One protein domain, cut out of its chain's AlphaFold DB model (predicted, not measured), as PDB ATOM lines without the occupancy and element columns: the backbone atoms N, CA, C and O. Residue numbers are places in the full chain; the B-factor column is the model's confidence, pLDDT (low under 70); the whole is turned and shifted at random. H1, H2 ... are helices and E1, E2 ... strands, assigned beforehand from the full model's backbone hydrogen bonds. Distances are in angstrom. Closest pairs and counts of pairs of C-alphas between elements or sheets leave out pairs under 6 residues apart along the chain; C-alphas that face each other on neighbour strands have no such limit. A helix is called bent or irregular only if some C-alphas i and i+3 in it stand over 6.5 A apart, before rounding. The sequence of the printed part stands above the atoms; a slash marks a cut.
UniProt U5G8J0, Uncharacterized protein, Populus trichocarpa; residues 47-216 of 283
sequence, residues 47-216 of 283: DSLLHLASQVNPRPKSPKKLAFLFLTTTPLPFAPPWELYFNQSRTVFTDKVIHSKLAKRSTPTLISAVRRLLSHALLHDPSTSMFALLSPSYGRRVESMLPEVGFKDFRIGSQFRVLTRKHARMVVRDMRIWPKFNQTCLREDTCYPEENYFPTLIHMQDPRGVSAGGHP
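Overview. This is residues 47 to 216 of the 283 residues of an uncharacterized protein of Populus trichocarpa (UniProt U5G8J0). A small three-stranded sheet has H3 and H4 packed on one face; H1 packs on both helices, away from the sheet, and H6 packs on the first residues of H3. Residues 74 to 90, including H2, stick out. The 170 printed residues include six named helices and three named strands, in the order H1 E1 H2 H3 E2 E3 H4 H5 H6; the mixed sheet runs E1 E2 E3. The class is mixed, with under half of the residues in named elements; the whole is compact, radius of gyration of the C-alphas 16.0 A, spanning 47 by 34 by 32 A.

Along the chain. H1, residues 47 to 55, begins at C-alpha 47 (-4.242, -11.832, -10.498). E1 is residues 65 to 70, 16.4 A; H2, 79 to 88; H3, 108 to 124, 24.5 A; E2, 128 to 134, 16.6 A; E3, 161 to 164; H4, 165 to 173; H5, 178 to 181. H6, residues 193 to 205, 17.7 A, ends at C-alpha 205 (-5.618, -23.797, -28.046); it is irregular, C-alphas 195 and 198 being 7.1 A apart.

Arrangement. E1 and E2 are parallel (N 67 to O 130, 2.9 A), in a strand-helix-strand unit, two parallel strands with H2 and H3 between; E2 and E3 form an antiparallel hairpin (N 131 to O 163, 2.8 A). H3 and H4 lie on the same face, two layers of helices and sheet; H3 runs along the strands at a height of 10.2 A, and H4 stands up from the sheet. The helix packing is mostly crossed: H3 touches H4 at a steep tilt of 52 degrees, closest C-alphas Arg 115 and Val 172, 5.6 A. H1 touches H3, C-alphas of Ala 53 and Ser 119 closest at 5.0 A. H6 touches H3 with residues 193 to 197 alone, C-alphas of Glu 194 and Ile 111 closest at 5.5 A, and only grazes the sheet. H5 and H6 only just touch, with 3 pairs of C-alphas within 8 A, the closest Phe 181 and Pro 193, 5.6 A. H2 and H3 are apart. Every O i to N i+4 pair is within hydrogen-bond range in H2, H3 and H4; H1 has 4 of 5, H6 7 of 9, and H5 is too short for one.

Size, cuts and confidence. The C-alphas farthest apart, Gln 88 and Pro 147, are 49.3 A apart. The printed part has no cut; the links H2 to H3, E2 to E3 and H5 to H6 are long. Mean pLDDT of the printed part is 73.3, and 72 residues are under 70, among them 72 to 100 and 133 to 146.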
ATOM      1  N   ASP A  47      -2.951 -11.449  -9.916       88.25
ATOM      2  CA  ASP A  47      -4.242 -11.832 -10.498       88.25
ATOM      3  C   ASP A  47      -4.910 -10.639 -11.189       88.25
ATOM      4  O   ASP A  47      -5.341 -10.727 -12.344       88.25
ATOM      5  N   SER A  48      -4.899  -9.482 -10.527       90.25
ATOM      6  CA  SER A  48      -5.381  -8.213 -11.078       90.25
ATOM      7  C   SER A  48      -4.593  -7.797 -12.325       90.25
ATOM      8  O   SER A  48      -5.169  -7.376 -13.336       90.25
ATOM      9  N   LEU A  49      -3.267  -7.954 -12.280       90.81
ATOM     10  CA  LEU A  49      -2.371  -7.669 -13.397       90.81
ATOM     11  C   LEU A  49      -2.641  -8.588 -14.600       90.81
ATOM     12  O   LEU A  49      -2.755  -8.110 -15.734       90.81
ATOM     13  N   LEU A  50      -2.756  -9.896 -14.362       92.31
ATOM     14  CA  LEU A  50      -3.040 -10.904 -15.386       92.31
ATOM     15  C   LEU A  50      -4.408 -10.664 -16.024       92.31
ATOM     16  O   LEU A  50      -4.541 -10.714 -17.252       92.31
ATOM     17  N   HIS A  51      -5.411 -10.348 -15.202       92.81
ATOM     18  CA  HIS A  51      -6.752 -10.021 -15.660       92.81
ATOM     19  C   HIS A  51      -6.735  -8.804 -16.591       92.81
ATOM     20  O   HIS A  51      -7.205  -8.904 -17.726       92.81
ATOM     21  N   LEU A  52      -6.110  -7.696 -16.181       93.12
ATOM     22  CA  LEU A  52      -6.007  -6.488 -17.005       93.12
ATOM     23  C   LEU A  52      -5.255  -6.755 -18.320       93.12
ATOM     24  O   LEU A  52      -5.718  -6.395 -19.404       93.12
ATOM     25  N   ALA A  53      -4.117  -7.451 -18.251       92.69
ATOM     26  CA  ALA A  53      -3.328  -7.793 -19.432       92.69
ATOM     27  C   ALA A  53      -4.076  -8.720 -20.403       92.69
ATOM     28  O   ALA A  53      -3.873  -8.642 -21.617       92.69
ATOM     29  N   SER A  54      -4.975  -9.574 -19.908       94.31
ATOM     30  CA  SER A  54      -5.793 -10.443 -20.758       94.31
ATOM     31  C   SER A  54      -6.766  -9.662 -21.651       94.31
ATOM     32  O   SER A  54      -7.108 -10.117 -22.750       94.31
ATOM     33  N   GLN A  55      -7.169  -8.458 -21.237       93.56
ATOM     34  CA  GLN A  55      -8.181  -7.645 -21.913       93.56
ATOM     35  C   GLN A  55      -7.618  -6.753 -23.029       93.56
ATOM     36  O   GLN A  55      -8.385  -6.232 -23.839       93.56
ATOM     37  N   VAL A  56      -6.292  -6.612 -23.141       92.31
ATOM     38  CA  VAL A  56      -5.676  -5.764 -24.176       92.31
ATOM     39  C   VAL A  56      -6.026  -6.235 -25.594       92.31
ATOM     40  O   VAL A  56      -6.282  -7.413 -25.829       92.31
ATOM     41  N   ASN A  57      -5.982  -5.347 -26.589       89.62
ATOM     42  CA  ASN A  57      -6.292  -5.721 -27.974       89.62
ATOM     43  C   ASN A  57      -5.307  -6.798 -28.504       89.62
ATOM     44  O   ASN A  57      -4.092  -6.606 -28.392       89.62
ATOM     45  N   PRO A  58      -5.776  -7.926 -29.088       86.44
ATOM     46  CA  PRO A  58      -4.898  -8.938 -29.690       86.44
ATOM     47  C   PRO A  58      -4.178  -8.465 -30.952       86.44
ATOM     48  O   PRO A  58      -3.150  -9.043 -31.308       86.44
ATOM     49  N   ARG A  59      -4.728  -7.471 -31.655       86.56
ATOM     50  CA  ARG A  59      -4.163  -6.927 -32.888       86.56
ATOM     51  C   ARG A  59      -3.231  -5.764 -32.525       86.56
ATOM     52  O   ARG A  59      -3.703  -4.794 -31.933       86.56
ATOM     53  N   PRO A  60      -1.925  -5.857 -32.830       83.56
ATOM     54  CA  PRO A  60      -0.985  -4.789 -32.514       83.56
ATOM     55  C   PRO A  60      -1.250  -3.552 -33.380       83.56
ATOM     56  O   PRO A  60      -1.612  -3.681 -34.552       83.56
ATOM     57  N   LYS A  61      -1.029  -2.361 -32.815       83.56
ATOM     58  CA  LYS A  61      -0.998  -1.106 -33.584       83.56
ATOM     59  C   LYS A  61       0.249  -1.052 -34.477       83.56
ATOM     60  O   LYS A  61       1.278  -1.635 -34.141       83.56
ATOM     61  N   SER A  62       0.160  -0.337 -35.596       78.06
ATOM     62  CA  SER A  62       1.323  -0.019 -36.433       78.06
ATOM     63  C   SER A  62       2.103   1.172 -35.852       78.06
ATOM     64  O   SER A  62       1.470   2.076 -35.306       78.06
ATOM     65  N   PRO A  63       3.442   1.213 -35.987       81.06
ATOM     66  CA  PRO A  63       4.304   0.163 -36.542       81.06
ATOM     67  C   PRO A  63       4.438  -1.031 -35.582       81.06
ATOM     68  O   PRO A  63       4.497  -0.851 -34.371       81.06
ATOM     69  N   LYS A  64       4.506  -2.257 -36.113       74.31
ATOM     70  CA  LYS A  64       4.654  -3.474 -35.295       74.31
ATOM     71  C   LYS A  64       6.032  -3.510 -34.626       74.31
ATOM     72  O   LYS A  64       7.039  -3.338 -35.308       74.31
ATOM     73  N   LYS A  65       6.074  -3.809 -33.326       75.00
ATOM     74  CA  LYS A  65       7.321  -3.929 -32.548       75.00
ATOM     75  C   LYS A  65       7.566  -5.349 -32.033       75.00
ATOM     76  O   LYS A  65       6.623  -6.138 -31.896       75.00
ATOM     77  N   LEU A  66       8.826  -5.647 -31.722       75.12
ATOM     78  CA  LEU A  66       9.279  -6.855 -31.031       75.12
ATOM     79  C   LEU A  66       9.767  -6.473 -29.629       75.12
ATOM     80  O   LEU A  66      10.578  -5.562 -29.492       75.12
ATOM     81  N   ALA A  67       9.281  -7.169 -28.601       78.50
ATOM     82  CA  ALA A  67       9.751  -7.009 -27.228       78.50
ATOM     83  C   ALA A  67      10.685  -8.161 -26.835       78.50
ATOM     84  O   ALA A  67      10.301  -9.332 -26.919       78.50
ATOM     85  N   PHE A  68      11.885  -7.823 -26.365       77.06
ATOM     86  CA  PHE A  68      12.827  -8.765 -25.763       77.06
ATOM     87  C   PHE A  68      12.626  -8.785 -24.248       77.06
ATOM     88  O   PHE A  68      12.672  -7.747 -23.593       77.06
ATOM     89  N   LEU A  69      12.372  -9.969 -23.698       77.75
ATOM     90  CA  LEU A  69      12.032 -10.168 -22.297       77.75
ATOM     91  C   LEU A  69      13.045 -11.122 -21.660       77.75
ATOM     92  O   LEU A  69      13.098 -12.312 -21.991       77.75
ATOM     93  N   PHE A  70      13.842 -10.593 -20.736       73.88
ATOM     94  CA  PHE A  70      14.925 -11.320 -20.079       73.88
ATOM     95  C   PHE A  70      14.532 -11.677 -18.646       73.88
ATOM     96  O   PHE A  70      14.262 -10.793 -17.837       73.88
ATOM     97  N   LEU A  71      14.537 -12.971 -18.317       70.25
ATOM     98  CA  LEU A  71      14.382 -13.444 -16.943       70.25
ATOM     99  C   LEU A  71      15.736 -13.941 -16.439       70.25
ATOM    100  O   LEU A  71      16.241 -14.976 -16.883       70.25
ATOM    101  N   THR A  72      16.352 -13.177 -15.540       62.06
ATOM    102  CA  THR A  72      17.742 -13.398 -15.126       62.06
ATOM    103  C   THR A  72      17.882 -13.287 -13.616       62.06
ATOM    104  O   THR A  72      17.228 -12.463 -12.986       62.06
ATOM    105  N   THR A  73      18.732 -14.131 -13.039       58.19
ATOM    106  CA  THR A  73      19.145 -14.060 -11.626       58.19
ATOM    107  C   THR A  73      20.582 -13.556 -11.477       58.19
ATOM    108  O   THR A  73      21.089 -13.428 -10.369       58.19
ATOM    109  N   THR A  74      21.257 -13.323 -12.605       55.44
ATOM    110  CA  THR A  74      22.650 -12.880 -12.725       55.44
ATOM    111  C   THR A  74      22.774 -12.006 -13.976       55.44
ATOM    112  O   THR A  74      21.942 -12.152 -14.879       55.44
ATOM    113  N   PRO A  75      23.791 -11.127 -14.065       56.03
ATOM    114  CA  PRO A  75      24.063 -10.375 -15.286       56.03
ATOM    115  C   PRO A  75      24.132 -11.292 -16.511       56.03
ATOM    116  O   PRO A  75      24.712 -12.378 -16.449       56.03
ATOM    117  N   LEU A  76      23.533 -10.861 -17.622       60.84
ATOM    118  CA  LEU A  76      23.483 -11.635 -18.863       60.84
ATOM    119  C   LEU A  76      24.909 -11.870 -19.393       60.84
ATOM    120  O   LEU A  76      25.562 -10.907 -19.790       60.84
ATOM    121  N   PRO A  77      25.396 -13.122 -19.495       56.00
ATOM    122  CA  PRO A  77      26.758 -13.392 -19.973       56.00
ATOM    123  C   PRO A  77      27.017 -12.928 -21.416       56.00
ATOM    124  O   PRO A  77      28.152 -12.667 -21.794       56.00
ATOM    125  N   PHE A  78      25.950 -12.798 -22.209       63.22
ATOM    126  CA  PHE A  78      25.965 -12.260 -23.569       63.22
ATOM    127  C   PHE A  78      25.413 -10.825 -23.639       63.22
ATOM    128  O   PHE A  78      24.986 -10.404 -24.706       63.22
ATOM    129  N   ALA A  79      25.396 -10.066 -22.537       64.75
ATOM    130  CA  ALA A  79      25.038  -8.643 -22.570       64.75
ATOM    131  C   ALA A  79      25.798  -7.850 -23.657       64.75
ATOM    132  O   ALA A  79      25.136  -7.109 -24.374       64.75
ATOM    133  N   PRO A  80      27.110  -8.058 -23.902       64.56
ATOM    134  CA  PRO A  80      27.844  -7.228 -24.864       64.56
ATOM    135  C   PRO A  80      27.311  -7.270 -26.312       64.56
ATOM    136  O   PRO A  80      27.083  -6.206 -26.886       64.56
ATOM    137  N   PRO A  81      27.045  -8.438 -26.940       63.28
ATOM    138  CA  PRO A  81      26.404  -8.449 -28.257       63.28
ATOM    139  C   PRO A  81      24.962  -7.913 -28.240       63.28
ATOM    140  O   PRO A  81      24.528  -7.350 -29.243       63.28
ATOM    141  N   TRP A  82      24.226  -8.033 -27.126       65.00
ATOM    142  CA  TRP A  82      22.907  -7.403 -26.986       65.00
ATOM    143  C   TRP A  82      23.008  -5.879 -26.962       65.00
ATOM    144  O   TRP A  82      22.264  -5.219 -27.677       65.00
ATOM    145  N   GLU A  83      23.950  -5.324 -26.205       68.94
ATOM    146  CA  GLU A  83      24.226  -3.885 -26.162       68.94
ATOM    147  C   GLU A  83      24.605  -3.350 -27.548       68.94
ATOM    148  O   GLU A  83      24.116  -2.299 -27.948       68.94
ATOM    149  N   LEU A  84      25.397  -4.095 -28.331       65.94
ATOM    150  CA  LEU A  84      25.699  -3.730 -29.721       65.94
ATOM    151  C   LEU A  84      24.439  -3.683 -30.596       65.94
ATOM    152  O   LEU A  84      24.223  -2.698 -31.302       65.94
ATOM    153  N   TYR A  85      23.598  -4.718 -30.533       67.56
ATOM    154  CA  TYR A  85      22.343  -4.773 -31.286       67.56
ATOM    155  C   TYR A  85      21.383  -3.639 -30.886       67.56
ATOM    156  O   TYR A  85      20.789  -2.974 -31.738       67.56
ATOM    157  N   PHE A  86      21.257  -3.381 -29.588       68.69
ATOM    158  CA  PHE A  86      20.348  -2.388 -29.025       68.69
ATOM    159  C   PHE A  86      20.826  -0.943 -29.189       68.69
ATOM    160  O   PHE A  86      20.000  -0.049 -29.333       68.69
ATOM    161  N   ASN A  87      22.137  -0.707 -29.253       64.44
ATOM    162  CA  ASN A  87      22.679   0.620 -29.555       64.44
ATOM    163  C   ASN A  87      22.519   1.003 -31.034       64.44
ATOM    164  O   ASN A  87      22.480   2.187 -31.357       64.44
ATOM    165  N   GLN A  88      22.466   0.022 -31.939       60.19
ATOM    166  CA  GLN A  88      22.348   0.264 -33.382       60.19
ATOM    167  C   GLN A  88      20.900   0.286 -33.875       60.19
ATOM    168  O   GLN A  88      20.586   0.934 -34.872       60.19
ATOM    169  N   SER A  89      20.002  -0.410 -33.184       55.50
ATOM    170  CA  SER A  89      18.580  -0.369 -33.497       55.50
ATOM    171  C   SER A  89      17.931   0.857 -32.843       55.50
ATOM    172  O   SER A  89      18.303   1.270 -31.749       55.50
ATOM    173  N   ARG A  90      16.918   1.456 -33.489       52.84
ATOM    174  CA  ARG A  90      16.041   2.475 -32.862       52.84
ATOM    175  C   ARG A  90      15.142   1.834 -31.788       52.84
ATOM    176  O   ARG A  90      13.924   2.019 -31.778       52.84
ATOM    177  N   THR A  91      15.715   0.995 -30.933       50.94
ATOM    178  CA  THR A  91      15.035   0.337 -29.832       50.94
ATOM    179  C   THR A  91      14.934   1.306 -28.673       50.94
ATOM    180  O   THR A  91      15.922   1.718 -28.079       50.94
ATOM    181  N   VAL A  92      13.695   1.669 -28.370       45.22
ATOM    182  CA  VAL A  92      13.322   2.468 -27.209       45.22
ATOM    183  C   VAL A  92      13.436   1.559 -25.983       45.22
ATOM    184  O   VAL A  92      12.452   0.938 -25.583       45.22
ATOM    185  N   PHE A  93      14.634   1.385 -25.424       46.19
ATOM    186  CA  PHE A  93      14.747   0.749 -24.114       46.19
ATOM    187  C   PHE A  93      14.085   1.653 -23.088       46.19
ATOM    188  O   PHE A  93      14.593   2.711 -22.744       46.19
ATOM    189  N   THR A  94      12.913   1.249 -22.618       43.03
ATOM    190  CA  THR A  94      12.426   1.698 -21.318       43.03
ATOM    191  C   THR A  94      13.048   0.809 -20.254       43.03
ATOM    192  O   THR A  94      12.726  -0.381 -20.192       43.03
ATOM    193  N   ASP A  95      13.887   1.420 -19.419       45.81
ATOM    194  CA  ASP A  95      14.514   0.927 -18.187       45.81
ATOM    195  C   ASP A  95      13.496   0.474 -17.124       45.81
ATOM    196  O   ASP A  95      13.433   0.990 -16.008       45.81
ATOM    197  N   LYS A  96      12.637  -0.492 -17.455       54.78
ATOM    198  CA  LYS A  96      11.659  -1.045 -16.516       54.78
ATOM    199  C   LYS A  96      12.151  -2.371 -15.973       54.78
ATOM    200  O   LYS A  96      11.854  -3.441 -16.501       54.78
ATOM    201  N   VAL A  97      12.865  -2.282 -14.856       58.44
ATOM    202  CA  VAL A  97      13.126  -3.432 -13.993       58.44
ATOM    203  C   VAL A  97      11.834  -3.781 -13.260       58.44
ATOM    204  O   VAL A  97      11.434  -3.126 -12.297       58.44
ATOM    205  N   ILE A  98      11.166  -4.834 -13.719       62.91
ATOM    206  CA  ILE A  98      10.044  -5.418 -12.985       62.91
ATOM    207  C   ILE A  98      10.644  -6.248 -11.857       62.91
ATOM    208  O   ILE A  98      11.261  -7.286 -12.100       62.91
ATOM    209  N   HIS A  99      10.481  -5.776 -10.624       62.38
ATOM    210  CA  HIS A  99      10.945  -6.502  -9.450       62.38
ATOM    211  C   HIS A  99      10.157  -7.807  -9.354       62.38
ATOM    212  O   HIS A  99       8.930  -7.816  -9.231       62.38
ATOM    213  N   SER A 100      10.859  -8.928  -9.496       62.38
ATOM    214  CA  SER A 100      10.224 -10.237  -9.470       62.38
ATOM    215  C   SER A 100      10.102 -10.732  -8.035       62.38
ATOM    216  O   SER A 100      11.064 -10.683  -7.274       62.38
ATOM    217  N   LYS A 101       8.952 -11.334  -7.707       75.56
ATOM    218  CA  LYS A 101       8.872 -12.317  -6.615       75.56
ATOM    219  C   LYS A 101       9.913 -13.424  -6.846       75.56
ATOM    220  O   LYS A 101      10.297 -13.662  -7.999       75.56
ATOM    221  N   LEU A 102      10.343 -14.101  -5.777       71.88
ATOM    222  CA  LEU A 102      11.318 -15.192  -5.861       71.88
ATOM    223  C   LEU A 102      10.887 -16.202  -6.932       71.88
ATOM    224  O   LEU A 102       9.798 -16.769  -6.865       71.88
ATOM    225  N   ALA A 103      11.748 -16.395  -7.926       72.38
ATOM    226  CA  ALA A 103      11.528 -17.327  -9.016       72.38
ATOM    227  C   ALA A 103      12.663 -18.351  -9.022       72.38
ATOM    228  O   ALA A 103      13.830 -18.004  -9.212       72.38
ATOM    229  N   LYS A 104      12.317 -19.618  -8.799       70.19
ATOM    230  CA  LYS A 104      13.248 -20.748  -8.800       70.19
ATOM    231  C   LYS A 104      13.056 -21.559 -10.080       70.19
ATOM    232  O   LYS A 104      11.933 -21.818 -10.513       70.19
ATOM    233  N   ARG A 105      14.165 -21.974 -10.689       69.06
ATOM    234  CA  ARG A 105      14.161 -22.927 -11.811       69.06
ATOM    235  C   ARG A 105      13.474 -24.240 -11.411       69.06
ATOM    236  O   ARG A 105      13.543 -24.593 -10.238       69.06
ATOM    237  N   SER A 106      12.878 -24.955 -12.375       68.19
ATOM    238  CA  SER A 106      12.214 -26.248 -12.144       68.19
ATOM    239  C   SER A 106      11.047 -26.144 -11.167       68.19
ATOM    240  O   SER A 106      10.663 -27.110 -10.521       68.19
ATOM    241  N   THR A 107      10.482 -24.943 -11.026       74.38
ATOM    242  CA  THR A 107       9.311 -24.709 -10.188       74.38
ATOM    243  C   THR A 107       8.294 -23.856 -10.933       74.38
ATOM    244  O   THR A 107       8.664 -23.083 -11.830       74.38
ATOM    245  N   PRO A 108       7.017 -23.910 -10.528       78.69
ATOM    246  CA  PRO A 108       5.983 -23.079 -11.131       78.69
ATOM    247  C   PRO A 108       6.246 -21.574 -11.016       78.69
ATOM    248  O   PRO A 108       5.810 -20.802 -11.866       78.69
ATOM    249  N   THR A 109       7.020 -21.144 -10.015       81.50
ATOM    250  CA  THR A 109       7.329 -19.723  -9.788       81.50
ATOM    251  C   THR A 109       8.011 -19.059 -10.990       81.50
ATOM    252  O   THR A 109       7.814 -17.866 -11.227       81.50
ATOM    253  N   LEU A 110       8.744 -19.826 -11.809       80.56
ATOM    254  CA  LEU A 110       9.339 -19.320 -13.045       80.56
ATOM    255  C   LEU A 110       8.278 -18.997 -14.105       80.56
ATOM    256  O   LEU A 110       8.399 -18.003 -14.818       80.56
ATOM    257  N   ILE A 111       7.213 -19.796 -14.185       85.12
ATOM    258  CA  ILE A 111       6.075 -19.520 -15.067       85.12
ATOM    259  C   ILE A 111       5.329 -18.290 -14.569       85.12
ATOM    260  O   ILE A 111       5.017 -17.422 -15.380       85.12
ATOM    261  N   SER A 112       5.100 -18.168 -13.259       87.81
ATOM    262  CA  SER A 112       4.481 -16.973 -12.670       87.81
ATOM    263  C   SER A 112       5.276 -15.710 -13.008       87.81
ATOM    264  O   SER A 112       4.697 -14.715 -13.440       87.81
ATOM    265  N   ALA A 113       6.608 -15.760 -12.909       85.88
ATOM    266  CA  ALA A 113       7.475 -14.650 -13.303       85.88
ATOM    267  C   ALA A 113       7.355 -14.316 -14.802       85.88
ATOM    268  O   ALA A 113       7.254 -13.144 -15.163       85.88
ATOM    269  N   VAL A 114       7.293 -15.325 -15.677       87.31
ATOM    270  CA  VAL A 114       7.067 -15.123 -17.120       87.31
ATOM    271  C   VAL A 114       5.683 -14.529 -17.402       87.31
ATOM    272  O   VAL A 114       5.576 -13.602 -18.204       87.31
ATOM    273  N   ARG A 115       4.622 -15.020 -16.753       91.56
ATOM    274  CA  ARG A 115       3.255 -14.500 -16.913       91.56
ATOM    275  C   ARG A 115       3.156 -13.046 -16.444       91.56
ATOM    276  O   ARG A 115       2.550 -12.231 -17.140       91.56
ATOM    277  N   ARG A 116       3.827 -12.690 -15.343       89.94
ATOM    278  CA  ARG A 116       3.977 -11.299 -14.888       89.94
ATOM    279  C   ARG A 116       4.688 -10.457 -15.944       89.94
ATOM    280  O   ARG A 116       4.147  -9.453 -16.396       89.94
ATOM    281  N   LEU A 117       5.852 -10.903 -16.409       87.25
ATOM    282  CA  LEU A 117       6.658 -10.188 -17.400       87.25
ATOM    283  C   LEU A 117       5.888  -9.939 -18.711       87.25
ATOM    284  O   LEU A 117       5.895  -8.825 -19.233       87.25
ATOM    285  N   LEU A 118       5.155 -10.945 -19.199       89.94
ATOM    286  CA  LEU A 118       4.253 -10.808 -20.346       89.94
ATOM    287  C   LEU A 118       3.135  -9.798 -20.086       89.94
ATOM    288  O   LEU A 118       2.809  -9.020 -20.979       89.94
ATOM    289  N   SER A 119       2.559  -9.790 -18.884       90.81
ATOM    290  CA  SER A 119       1.463  -8.882 -18.530       90.81
ATOM    291  C   SER A 119       1.901  -7.424 -18.567       90.81
ATOM    292  O   SER A 119       1.267  -6.607 -19.233       90.81
ATOM    293  N   HIS A 120       3.043  -7.112 -17.953       88.69
ATOM    294  CA  HIS A 120       3.631  -5.778 -18.047       88.69
ATOM    295  C   HIS A 120       3.918  -5.390 -19.500       88.69
ATOM    296  O   HIS A 120       3.570  -4.290 -19.921       88.69
ATOM    297  N   ALA A 121       4.505  -6.291 -20.291       87.38
ATOM    298  CA  ALA A 121       4.857  -6.003 -21.678       87.38
ATOM    299  C   ALA A 121       3.620  -5.809 -22.584       87.38
ATOM    300  O   ALA A 121       3.638  -4.980 -23.494       87.38
ATOM    301  N   LEU A 122       2.530  -6.541 -22.325       89.31
ATOM    302  CA  LEU A 122       1.244  -6.396 -23.014       89.31
ATOM    303  C   LEU A 122       0.578  -5.047 -22.727       89.31
ATOM    304  O   LEU A 122       0.013  -4.451 -23.648       89.31
ATOM    305  N   LEU A 123       0.643  -4.590 -21.475       88.75
ATOM    306  CA  LEU A 123       0.069  -3.320 -21.028       88.75
ATOM    307  C   LEU A 123       0.907  -2.119 -21.462       88.75
ATOM    308  O   LEU A 123       0.352  -1.075 -21.782       88.75
ATOM    309  N   HIS A 124       2.230  -2.275 -21.499       85.06
ATOM    310  CA  HIS A 124       3.153  -1.181 -21.765       85.06
ATOM    311  C   HIS A 124       3.026  -0.609 -23.177       85.06
ATOM    312  O   HIS A 124       3.031   0.608 -23.346       85.06
ATOM    313  N   ASP A 125       2.940  -1.476 -24.190       82.94
ATOM    314  CA  ASP A 125       2.932  -1.034 -25.581       82.94
ATOM    315  C   ASP A 125       1.911  -1.828 -26.432       82.94
ATOM    316  O   ASP A 125       2.069  -3.039 -26.661       82.94
ATOM    317  N   PRO A 126       0.849  -1.168 -26.939       85.38
ATOM    318  CA  PRO A 126      -0.150  -1.794 -27.803       85.38
ATOM    319  C   PRO A 126       0.374  -2.129 -29.209       85.38
ATOM    320  O   PRO A 126      -0.296  -2.849 -29.947       85.38
ATOM    321  N   SER A 127       1.543  -1.623 -29.605       80.69
ATOM    322  CA  SER A 127       2.201  -1.931 -30.881       80.69
ATOM    323  C   SER A 127       3.099  -3.175 -30.826       80.69
ATOM    324  O   SER A 127       3.487  -3.712 -31.869       80.69
ATOM    325  N   THR A 128       3.380  -3.702 -29.624       80.56
ATOM    326  CA  THR A 128       4.145  -4.945 -29.462       80.56
ATOM    327  C   THR A 128       3.390  -6.113 -30.073       80.56
ATOM    328  O   THR A 128       2.332  -6.523 -29.586       80.56
ATOM    329  N   SER A 129       3.954  -6.648 -31.150       79.94
ATOM    330  CA  SER A 129       3.382  -7.712 -31.972       79.94
ATOM    331  C   SER A 129       3.902  -9.098 -31.595       79.94
ATOM    332  O   SER A 129       3.171 -10.084 -31.725       79.94
ATOM    333  N   MET A 130       5.137  -9.164 -31.097       80.31
ATOM    334  CA  MET A 130       5.834 -10.389 -30.719       80.31
ATOM    335  C   MET A 130       6.633 -10.187 -29.429       80.31
ATOM    336  O   MET A 130       7.114  -9.088 -29.152       80.31
ATOM    337  N   PHE A 131       6.782 -11.268 -28.669       80.31
ATOM    338  CA  PHE A 131       7.478 -11.325 -27.388       80.31
ATOM    339  C   PHE A 131       8.506 -12.456 -27.432       80.31
ATOM    340  O   PHE A 131       8.123 -13.617 -27.579       80.31
ATOM    341  N   ALA A 132       9.791 -12.133 -27.307       76.00
ATOM    342  CA  ALA A 132      10.876 -13.106 -27.211       76.00
ATOM    343  C   ALA A 132      11.265 -13.303 -25.736       76.00
ATOM    344  O   ALA A 132      11.856 -12.417 -25.123       76.00
ATOM    345  N   LEU A 133      10.909 -14.459 -25.168       69.81
ATOM    346  CA  LEU A 133      11.162 -14.843 -23.776       69.81
ATOM    347  C   LEU A 133      12.443 -15.666 -23.642       69.81
ATOM    348  O   LEU A 133      12.604 -16.693 -24.314       69.81
ATOM    349  N   LEU A 134      13.314 -15.231 -22.728       66.88
ATOM    350  CA  LEU A 134      14.654 -15.774 -22.513       66.88
ATOM    351  C   LEU A 134      14.848 -16.226 -21.060       66.88
ATOM    352  O   LEU A 134      14.817 -15.404 -20.148       66.88
ATOM    353  N   SER A 135      15.064 -17.530 -20.848       58.47
ATOM    354  CA  SER A 135      15.297 -18.140 -19.526       58.47
ATOM    355  C   SER A 135      16.242 -19.363 -19.625       58.47
ATOM    356  O   SER A 135      16.235 -20.029 -20.655       58.47
ATOM    357  N   PRO A 136      17.102 -19.684 -18.635       43.59
ATOM    358  CA  PRO A 136      18.087 -20.780 -18.727       43.59
ATOM    359  C   PRO A 136      17.626 -22.184 -18.247       43.59
ATOM    360  O   PRO A 136      16.831 -22.280 -17.319       43.59
ATOM    361  N   SER A 137      18.213 -23.276 -18.802       47.72
ATOM    362  CA  SER A 137      17.693 -24.683 -18.788       47.72
ATOM    363  C   SER A 137      18.288 -25.776 -17.889       47.72
ATOM    364  O   SER A 137      19.490 -25.694 -17.649       47.72
ATOM    365  N   TYR A 138      17.476 -26.796 -17.495       37.53
ATOM    366  CA  TYR A 138      17.599 -28.298 -17.617       37.53
ATOM    367  C   TYR A 138      16.235 -28.974 -17.217       37.53
ATOM    368  O   TYR A 138      15.462 -28.243 -16.614       37.53
ATOM    369  N   GLY A 139      15.903 -30.243 -17.589       35.03
ATOM    370  CA  GLY A 139      14.500 -30.751 -17.795       35.03
ATOM    371  C   GLY A 139      14.061 -32.197 -17.357       35.03
ATOM    372  O   GLY A 139      14.912 -32.957 -16.902       35.03
ATOM    373  N   ARG A 140      12.751 -32.542 -17.620       40.62
ATOM    374  CA  ARG A 140      11.907 -33.820 -17.657       40.62
ATOM    375  C   ARG A 140      10.892 -34.372 -16.577       40.62
ATOM    376  O   ARG A 140      11.344 -35.112 -15.729       40.62
ATOM    377  N   ARG A 141       9.555 -34.333 -16.890       41.72
ATOM    378  CA  ARG A 141       8.345 -35.237 -16.620       41.72
ATOM    379  C   ARG A 141       7.577 -35.360 -15.251       41.72
ATOM    380  O   ARG A 141       8.050 -35.988 -14.310       41.72
ATOM    381  N   VAL A 142       6.267 -35.020 -15.230       45.38
ATOM    382  CA  VAL A 142       5.300 -35.361 -14.136       45.38
ATOM    383  C   VAL A 142       3.998 -35.988 -14.665       45.38
ATOM    384  O   VAL A 142       3.561 -35.675 -15.769       45.38
ATOM    385  N   GLU A 143       3.387 -36.868 -13.865       50.22
ATOM    386  CA  GLU A 143       2.259 -37.760 -14.196       50.22
ATOM    387  C   GLU A 143       0.866 -37.269 -13.711       50.22
ATOM    388  O   GLU A 143      -0.103 -38.015 -13.765       50.22
ATOM    389  N   SER A 144       0.705 -36.012 -13.274       57.00
ATOM    390  CA  SER A 144      -0.507 -35.533 -12.562       57.00
ATOM    391  C   SER A 144      -1.411 -34.544 -13.330       57.00
ATOM    392  O   SER A 144      -2.071 -33.700 -12.727       57.00
ATOM    393  N   MET A 145      -1.454 -34.607 -14.663       64.44
ATOM    394  CA  MET A 145      -2.044 -33.541 -15.499       64.44
ATOM    395  C   MET A 145      -3.496 -33.777 -15.967       64.44
ATOM    396  O   MET A 145      -4.094 -32.900 -16.598       64.44
ATOM    397  N   LEU A 146      -4.069 -34.941 -15.659       59.97
ATOM    398  CA  LEU A 146      -5.435 -35.315 -16.039       59.97
ATOM    399  C   LEU A 146      -6.498 -34.721 -15.088       59.97
ATOM    400  O   LEU A 146      -6.197 -34.467 -13.917       59.97
ATOM    401  N   PRO A 147      -7.756 -34.574 -15.556       79.81
ATOM    402  CA  PRO A 147      -8.229 -34.729 -16.944       79.81
ATOM    403  C   PRO A 147      -7.964 -33.514 -17.857       79.81
ATOM    404  O   PRO A 147      -8.181 -33.591 -19.064       79.81
ATOM    405  N   GLU A 148      -7.512 -32.384 -17.314       80.94
ATOM    406  CA  GLU A 148      -7.465 -31.091 -18.010       80.94
ATOM    407  C   GLU A 148      -6.400 -31.027 -19.109       80.94
ATOM    408  O   GLU A 148      -6.545 -30.227 -20.037       80.94
ATOM    409  N   VAL A 149      -5.356 -31.855 -19.026       71.94
ATOM    410  CA  VAL A 149      -4.373 -32.077 -20.090       71.94
ATOM    411  C   VAL A 149      -4.228 -33.580 -20.308       71.94
ATOM    412  O   VAL A 149      -3.624 -34.289 -19.502       71.94
ATOM    413  N   GLY A 150      -4.760 -34.068 -21.429       69.00
ATOM    414  CA  GLY A 150      -4.567 -35.448 -21.857       69.00
ATOM    415  C   GLY A 150      -3.113 -35.729 -22.238       69.00
ATOM    416  O   GLY A 150      -2.397 -34.843 -22.709       69.00
ATOM    417  N   PHE A 151      -2.676 -36.987 -22.123       67.31
ATOM    418  CA  PHE A 151      -1.318 -37.392 -22.523       67.31
ATOM    419  C   PHE A 151      -0.979 -37.002 -23.969       67.31
ATOM    420  O   PHE A 151       0.134 -36.566 -24.250       67.31
ATOM    421  N   LYS A 152      -1.959 -37.092 -24.878       67.19
ATOM    422  CA  LYS A 152      -1.816 -36.705 -26.290       67.19
ATOM    423  C   LYS A 152      -1.620 -35.202 -26.505       67.19
ATOM    424  O   LYS A 152      -1.077 -34.813 -27.539       67.19
ATOM    425  N   ASP A 153      -2.038 -34.378 -25.549       68.88
ATOM    426  CA  ASP A 153      -2.015 -32.915 -25.627       68.88
ATOM    427  C   ASP A 153      -0.780 -32.318 -24.942       68.88
ATOM    428  O   ASP A 153      -0.368 -31.202 -25.260       68.88
ATOM    429  N   PHE A 154      -0.160 -33.073 -24.031       66.56
ATOM    430  CA  PHE A 154       1.054 -32.674 -23.334       66.56
ATOM    431  C   PHE A 154       2.216 -32.465 -24.312       66.56
ATOM    432  O   PHE A 154       2.489 -33.299 -25.182       66.56
ATOM    433  N   ARG A 155       2.933 -31.348 -24.180       65.56
ATOM    434  CA  ARG A 155       4.094 -31.026 -25.020       65.56
ATOM    435  C   ARG A 155       5.297 -30.662 -24.164       65.56
ATOM    436  O   ARG A 155       5.188 -29.861 -23.242       65.56
ATOM    437  N   ILE A 156       6.457 -31.183 -24.553       60.66
ATOM    438  CA  ILE A 156       7.768 -30.770 -24.045       60.66
ATOM    439  C   ILE A 156       8.297 -29.657 -24.955       60.66
ATOM    440  O   ILE A 156       8.138 -29.717 -26.174       60.66
ATOM    441  N   GLY A 157       8.947 -28.639 -24.393       56.12
ATOM    442  CA  GLY A 157       9.595 -27.593 -25.181       56.12
ATOM    443  C   GLY A 157      10.790 -26.953 -24.471       56.12
ATOM    444  O   GLY A 157      11.238 -27.399 -23.431       56.12
ATOM    445  N   SER A 158      11.329 -25.870 -25.034       59.31
ATOM    446  CA  SER A 158      12.519 -25.165 -24.504       59.31
ATOM    447  C   SER A 158      12.227 -24.105 -23.423       59.31
ATOM    448  O   SER A 158      11.088 -23.716 -23.238       59.31
ATOM    449  N   GLN A 159      13.227 -23.496 -22.791       61.44
ATOM    450  CA  GLN A 159      13.012 -22.227 -22.058       61.44
ATOM    451  C   GLN A 159      12.892 -20.994 -22.967       61.44
ATOM    452  O   GLN A 159      12.602 -19.898 -22.499       61.44
ATOM    453  N   PHE A 160      13.131 -21.159 -24.267       64.38
ATOM    454  CA  PHE A 160      12.997 -20.098 -25.253       64.38
ATOM    455  C   PHE A 160      11.642 -20.145 -25.913       64.38
ATOM    456  O   PHE A 160      11.256 -21.185 -26.459       64.38
ATOM    457  N   ARG A 161      10.936 -19.022 -25.913       71.19
ATOM    458  CA  ARG A 161       9.658 -18.911 -26.611       71.19
ATOM    459  C   ARG A 161       9.586 -17.579 -27.323       71.19
ATOM    460  O   ARG A 161       9.921 -16.548 -26.754       71.19
ATOM    461  N   VAL A 162       9.103 -17.621 -28.554       75.38
ATOM    462  CA  VAL A 162       8.598 -16.440 -29.239       75.38
ATOM    463  C   VAL A 162       7.087 -16.582 -29.266       75.38
ATOM    464  O   VAL A 162       6.569 -17.586 -29.749       75.38
ATOM    465  N   LEU A 163       6.388 -15.605 -28.701       79.94
ATOM    466  CA  LEU A 163       4.932 -15.569 -28.662       79.94
ATOM    467  C   LEU A 163       4.442 -14.391 -29.491       79.94
ATOM    468  O   LEU A 163       4.935 -13.273 -29.343       79.94
ATOM    469  N   THR A 164       3.431 -14.612 -30.327       85.12
ATOM    470  CA  THR A 164       2.670 -13.488 -30.885       85.12
ATOM    471  C   THR A 164       1.902 -12.783 -29.764       85.12
ATOM    472  O   THR A 164       1.623 -13.383 -28.724       85.12
ATOM    473  N   ARG A 165       1.463 -11.538 -29.979       87.44
ATOM    474  CA  ARG A 165       0.573 -10.839 -29.037       87.44
ATOM    475  C   ARG A 165      -0.686 -11.637 -28.704       87.44
ATOM    476  O   ARG A 165      -1.105 -11.668 -27.550       87.44
ATOM    477  N   LYS A 166      -1.250 -12.345 -29.687       89.31
ATOM    478  CA  LYS A 166      -2.392 -13.247 -29.486       89.31
ATOM    479  C   LYS A 166      -2.050 -14.385 -28.514       89.31
ATOM    480  O   LYS A 166      -2.835 -14.653 -27.607       89.31
ATOM    481  N   HIS A 167      -0.893 -15.031 -28.672       89.56
ATOM    482  CA  HIS A 167      -0.454 -16.118 -27.785       89.56
ATOM    483  C   HIS A 167      -0.026 -15.616 -26.402       89.56
ATOM    484  O   HIS A 167      -0.336 -16.256 -25.406       89.56
ATOM    485  N   ALA A 168       0.609 -14.446 -26.308       91.38
ATOM    486  CA  ALA A 168       0.931 -13.821 -25.025       91.38
ATOM    487  C   ALA A 168      -0.341 -13.537 -24.208       91.38
ATOM    488  O   ALA A 168      -0.402 -13.873 -23.028       91.38
ATOM    489  N   ARG A 169      -1.395 -13.014 -24.852       94.06
ATOM    490  CA  ARG A 169      -2.716 -12.831 -24.224       94.06
ATOM    491  C   ARG A 169      -3.337 -14.138 -23.739       94.06
ATOM    492  O   ARG A 169      -3.924 -14.178 -22.665       94.06
ATOM    493  N   MET A 170      -3.222 -15.197 -24.535       92.69
ATOM    494  CA  MET A 170      -3.710 -16.530 -24.177       92.69
ATOM    495  C   MET A 170      -3.022 -17.058 -22.911       92.69
ATOM    496  O   MET A 170      -3.697 -17.566 -22.024       92.69
ATOM    497  N   VAL A 171      -1.705 -16.875 -22.803       93.69
ATOM    498  CA  VAL A 171      -0.902 -17.276 -21.637       93.69
ATOM    499  C   VAL A 171      -1.282 -16.509 -20.370       93.69
ATOM    500  O   VAL A 171      -1.426 -17.108 -19.307       93.69
ATOM    501  N   VAL A 172      -1.450 -15.184 -20.443       94.69
ATOM    502  CA  VAL A 172      -1.813 -14.402 -19.245       94.69
ATOM    503  C   VAL A 172      -3.244 -14.692 -18.790       94.69
ATOM    504  O   VAL A 172      -3.489 -14.731 -17.590       94.69
ATOM    505  N   ARG A 173      -4.154 -14.999 -19.725       95.06
ATOM    506  CA  ARG A 173      -5.565 -15.319 -19.450       95.06
ATOM    507  C   ARG A 173      -5.797 -16.724 -18.886       95.06
ATOM    508  O   ARG A 173      -6.880 -16.987 -18.374       95.06
ATOM    509  N   ASP A 174      -4.855 -17.647 -19.045       94.75
ATOM    510  CA  ASP A 174      -5.110 -19.050 -18.722       94.75
ATOM    511  C   ASP A 174      -5.343 -19.271 -17.220       94.75
ATOM    512  O   ASP A 174      -4.481 -19.023 -16.376       94.75
ATOM    513  N   MET A 175      -6.531 -19.786 -16.923       92.88
ATOM    514  CA  MET A 175      -6.961 -20.224 -15.596       92.88
ATOM    515  C   MET A 175      -7.315 -21.714 -15.585       92.88
ATOM    516  O   MET A 175      -7.688 -22.243 -14.544       92.88
ATOM    517  N   ARG A 176      -7.221 -22.399 -16.736       91.81
ATOM    518  CA  ARG A 176      -7.713 -23.770 -16.892       91.81
ATOM    519  C   ARG A 176      -6.627 -24.788 -16.591       91.81
ATOM    520  O   ARG A 176      -6.832 -25.663 -15.760       91.81
ATOM    521  N   ILE A 177      -5.483 -24.691 -17.268       88.69
ATOM    522  CA  ILE A 177      -4.399 -25.669 -17.077       88.69
ATOM    523  C   ILE A 177      -3.303 -25.139 -16.158       88.69
ATOM    524  O   ILE A 177      -2.583 -25.934 -15.556       88.69
ATOM    525  N   TRP A 178      -3.197 -23.815 -15.995       90.25
ATOM    526  CA  TRP A 178      -2.273 -23.198 -15.050       90.25
ATOM    527  C   TRP A 178      -2.331 -23.807 -13.640       90.25
ATOM    528  O   TRP A 178      -1.267 -24.183 -13.151       90.25
ATOM    529  N   PRO A 179      -3.503 -24.001 -12.999       89.38
ATOM    530  CA  PRO A 179      -3.556 -24.588 -11.661       89.38
ATOM    531  C   PRO A 179      -2.924 -25.980 -11.566       89.38
ATOM    532  O   PRO A 179      -2.441 -26.338 -10.500       89.38
ATOM    533  N   LYS A 180      -2.874 -26.753 -12.660       83.31
ATOM    534  CA  LYS A 180      -2.191 -28.060 -12.702       83.31
ATOM    535  C   LYS A 180      -0.678 -27.906 -12.764       83.31
ATOM    536  O   LYS A 180       0.044 -28.573 -12.035       83.31
ATOM    537  N   PHE A 181      -0.197 -26.974 -13.585       84.50
ATOM    538  CA  PHE A 181       1.228 -26.648 -13.666       84.50
ATOM    539  C   PHE A 181       1.743 -25.848 -12.460       84.50
ATOM    540  O   PHE A 181       2.955 -25.740 -12.301       84.50
ATOM    541  N   ASN A 182       0.850 -25.302 -11.630       85.38
ATOM    542  CA  ASN A 182       1.168 -24.588 -10.391       85.38
ATOM    543  C   ASN A 182       1.141 -25.470  -9.135       85.38
ATOM    544  O   ASN A 182       1.247 -24.965  -8.020       85.38
ATOM    545  N   GLN A 183       0.995 -26.781  -9.300       80.62
ATOM    546  CA  GLN A 183       1.126 -27.721  -8.194       80.62
ATOM    547  C   GLN A 183       2.592 -28.020  -7.902       80.62
ATOM    548  O   GLN A 183       3.466 -27.904  -8.768       80.62
ATOM    549  N   THR A 184       2.850 -28.434  -6.665       71.50
ATOM    550  CA  THR A 184       4.163 -28.924  -6.266       71.50
ATOM    551  C   THR A 184       4.511 -30.169  -7.066       71.50
ATOM    552  O   THR A 184       3.719 -31.096  -7.232       71.50
ATOM    553  N   CYS A 185       5.738 -30.179  -7.553       68.94
ATOM    554  CA  CYS A 185       6.333 -31.306  -8.229       68.94
ATOM    555  C   CYS A 185       6.417 -32.526  -7.303       68.94
ATOM    556  O   CYS A 185       7.005 -32.436  -6.231       68.94
ATOM    557  N   LEU A 186       5.897 -33.680  -7.739       69.44
ATOM    558  CA  LEU A 186       6.030 -34.937  -6.983       69.44
ATOM    559  C   LEU A 186       7.489 -35.405  -6.876       69.44
ATOM    560  O   LEU A 186       7.873 -36.047  -5.904       69.44
ATOM    561  N   ARG A 187       8.297 -35.089  -7.890       65.50
ATOM    562  CA  ARG A 187       9.736 -35.349  -7.951       65.50
ATOM    563  C   ARG A 187      10.414 -34.129  -8.564       65.50
ATOM    564  O   ARG A 187      10.127 -33.778  -9.708       65.50
ATOM    565  N   GLU A 188      11.242 -33.433  -7.788       63.19
ATOM    566  CA  GLU A 188      11.873 -32.174  -8.220       63.19
ATOM    567  C   GLU A 188      12.850 -32.377  -9.389       63.19
ATOM    568  O   GLU A 188      12.942 -31.533 -10.277       63.19
ATOM    569  N   ASP A 189      13.537 -33.518  -9.430       62.59
ATOM    570  CA  ASP A 189      14.456 -33.901 -10.505       62.59
ATOM    571  C   ASP A 189      13.731 -34.284 -11.798       62.59
ATOM    572  O   ASP A 189      14.347 -34.270 -12.869       62.59
ATOM    573  N   THR A 190      12.424 -34.563 -11.715       61.69
ATOM    574  CA  THR A 190      11.582 -34.876 -12.867       61.69
ATOM    575  C   THR A 190      10.534 -33.798 -13.183       61.69
ATOM    576  O   THR A 190       9.697 -33.954 -14.059       61.69
ATOM    577  N   CYS A 191      10.528 -32.633 -12.546       67.19
ATOM    578  CA  CYS A 191       9.442 -31.672 -12.756       67.19
ATOM    579  C   CYS A 191       9.915 -30.328 -13.282       67.19
ATOM    580  O   CYS A 191      10.720 -29.637 -12.671       67.19
ATOM    581  N   TYR A 192       9.397 -29.961 -14.456       73.06
ATOM    582  CA  TYR A 192       9.863 -28.792 -15.206       73.06
ATOM    583  C   TYR A 192       8.681 -28.097 -15.853       73.06
ATOM    584  O   TYR A 192       8.530 -28.101 -17.084       73.06
ATOM    585  N   PRO A 193       7.764 -27.571 -15.035       74.38
ATOM    586  CA  PRO A 193       6.519 -27.028 -15.539       74.38
ATOM    587  C   PRO A 193       6.795 -25.899 -16.549       74.38
ATOM    588  O   PRO A 193       6.042 -25.742 -17.507       74.38
ATOM    589  N   GLU A 194       7.904 -25.159 -16.421       74.50
ATOM    590  CA  GLU A 194       8.280 -24.051 -17.306       74.50
ATOM    591  C   GLU A 194       8.558 -24.469 -18.754       74.50
ATOM    592  O   GLU A 194       8.343 -23.689 -19.684       74.50
ATOM    593  N   GLU A 195       9.024 -25.698 -18.965       75.44
ATOM    594  CA  GLU A 195       9.298 -26.224 -20.300       75.44
ATOM    595  C   GLU A 195       8.027 -26.748 -20.970       75.44
ATOM    596  O   GLU A 195       7.957 -26.783 -22.199       75.44
ATOM    597  N   ASN A 196       7.018 -27.110 -20.172       79.12
ATOM    598  CA  ASN A 196       5.879 -27.915 -20.603       79.12
ATOM    599  C   ASN A 196       4.573 -27.109 -20.653       79.12
ATOM    600  O   ASN A 196       3.768 -27.311 -21.560       79.12
ATOM    601  N   TYR A 197       4.387 -26.137 -19.757       86.31
ATOM    602  CA  TYR A 197       3.174 -25.324 -19.656       86.31
ATOM    603  C   TYR A 197       2.836 -24.591 -20.958       86.31
ATOM    604  O   TYR A 197       1.794 -24.831 -21.564       86.31
ATOM    605  N   PHE A 198       3.741 -23.726 -21.428       85.81
ATOM    606  CA  PHE A 198       3.508 -22.912 -22.622       85.81
ATOM    607  C   PHE A 198       3.245 -23.744 -23.887       85.81
ATOM    608  O   PHE A 198       2.250 -23.477 -24.556       85.81
ATOM    609  N   PRO A 199       4.084 -24.734 -24.262       78.94
ATOM    610  CA  PRO A 199       3.825 -25.504 -25.476       78.94
ATOM    611  C   PRO A 199       2.565 -26.367 -25.354       78.94
ATOM    612  O   PRO A 199       1.875 -26.527 -26.355       78.94
ATOM    613  N   THR A 200       2.225 -26.858 -24.157       83.00
ATOM    614  CA  THR A 200       0.966 -27.581 -23.920       83.00
ATOM    615  C   THR A 200      -0.232 -26.655 -24.123       83.00
ATOM    616  O   THR A 200      -1.099 -26.957 -24.939       83.00
ATOM    617  N   LEU A 201      -0.254 -25.484 -23.471       90.12
ATOM    618  CA  LEU A 201      -1.339 -24.505 -23.612       90.12
ATOM    619  C   LEU A 201      -1.567 -24.122 -25.076       90.12
ATOM    620  O   LEU A 201      -2.697 -24.135 -25.564       90.12
ATOM    621  N   ILE A 202      -0.485 -23.789 -25.782       86.38
ATOM    622  CA  ILE A 202      -0.585 -23.327 -27.164       86.38
ATOM    623  C   ILE A 202      -0.990 -24.481 -28.084       86.38
ATOM    624  O   ILE A 202      -1.798 -24.266 -28.979       86.38
ATOM    625  N   HIS A 203      -0.501 -25.703 -27.861       83.44
ATOM    626  CA  HIS A 203      -0.933 -26.857 -28.648       83.44
ATOM    627  C   HIS A 203      -2.434 -27.124 -28.497       83.44
ATOM    628  O   HIS A 203      -3.116 -27.327 -29.496       83.44
ATOM    629  N   MET A 204      -2.949 -27.060 -27.267       85.69
ATOM    630  CA  MET A 204      -4.370 -27.271 -26.995       85.69
ATOM    631  C   MET A 204      -5.262 -26.188 -27.609       85.69
ATOM    632  O   MET A 204      -6.382 -26.472 -28.019       85.69
ATOM    633  N   GLN A 205      -4.787 -24.941 -27.665       87.56
ATOM    634  CA  GLN A 205      -5.618 -23.797 -28.046       87.56
ATOM    635  C   GLN A 205      -5.397 -23.312 -29.491       87.56
ATOM    636  O   GLN A 205      -6.274 -22.661 -30.062       87.56
ATOM    637  N   ASP A 206      -4.232 -23.584 -30.079       82.56
ATOM    638  CA  ASP A 206      -3.842 -23.181 -31.434       82.56
ATOM    639  C   ASP A 206      -2.849 -24.183 -32.074       82.56
ATOM    640  O   ASP A 206      -1.690 -23.847 -32.345       82.56
ATOM    641  N   PRO A 207      -3.283 -25.428 -32.361       72.19
ATOM    642  CA  PRO A 207      -2.405 -26.506 -32.836       72.19
ATOM    643  C   PRO A 207      -1.735 -26.223 -34.192       72.19
ATOM    644  O   PRO A 207      -0.705 -26.817 -34.502       72.19
ATOM    645  N   ARG A 208      -2.284 -25.302 -34.998       69.00
ATOM    646  CA  ARG A 208      -1.747 -24.881 -36.312       69.00
ATOM    647  C   ARG A 208      -0.929 -23.581 -36.245       69.00
ATOM    648  O   ARG A 208      -0.383 -23.124 -37.254       69.00
ATOM    649  N   GLY A 209      -0.873 -22.939 -35.079       61.72
ATOM    650  CA  GLY A 209      -0.161 -21.680 -34.847       61.72
ATOM    651  C   GLY A 209       1.291 -21.849 -34.397       61.72
ATOM    652  O   GLY A 209       1.978 -20.846 -34.221       61.72
ATOM    653  N   VAL A 210       1.762 -23.086 -34.206       61.91
ATOM    654  CA  VAL A 210       3.070 -23.392 -33.606       61.91
ATOM    655  C   VAL A 210       4.017 -24.000 -34.635       61.91
ATOM    656  O   VAL A 210       3.657 -24.926 -35.362       61.91
ATOM    657  N   SER A 211       5.253 -23.497 -34.680       55.81
ATOM    658  CA  SER A 211       6.349 -24.181 -35.369       55.81
ATOM    659  C   SER A 211       6.768 -25.394 -34.537       55.81
ATOM    660  O   SER A 211       7.174 -25.244 -33.383       55.81
ATOM    661  N   ALA A 212       6.642 -26.594 -35.103       48.34
ATOM    662  CA  ALA A 212       7.159 -27.806 -34.484       48.34
ATOM    663  C   ALA A 212       8.689 -27.782 -34.563       48.34
ATOM    664  O   ALA A 212       9.283 -27.863 -35.639       48.34
ATOM    665  N   GLY A 213       9.338 -27.616 -33.414       51.84
ATOM    666  CA  GLY A 213      10.790 -27.566 -33.335       51.84
ATOM    667  C   GLY A 213      11.288 -27.921 -31.944       51.84
ATOM    668  O   GLY A 213      10.902 -27.296 -30.956       51.84
ATOM    669  N   GLY A 214      12.160 -28.927 -31.882       51.31
ATOM    670  CA  GLY A 214      12.883 -29.304 -30.671       51.31
ATOM    671  C   GLY A 214      13.906 -28.250 -30.232       51.31
ATOM    672  O   GLY A 214      14.096 -27.212 -30.871       51.31
ATOM    673  N   HIS A 215      14.589 -28.516 -29.116       54.22
ATOM    674  CA  HIS A 215      15.612 -27.618 -28.584       54.22
ATOM    675  C   HIS A 215      16.682 -27.293 -29.645       54.22
ATOM    676  O   HIS A 215      17.250 -28.220 -30.225       54.22
ATOM    677  N   PRO A 216      17.024 -26.006 -29.867       60.22
ATOM    678  CA  PRO A 216      18.073 -25.648 -30.813       60.22
ATOM    679  C   PRO A 216      19.387 -26.342 -30.447       60.22
ATOM    680  O   PRO A 216      19.780 -26.334 -29.273       60.22
TER     681      PRO A 216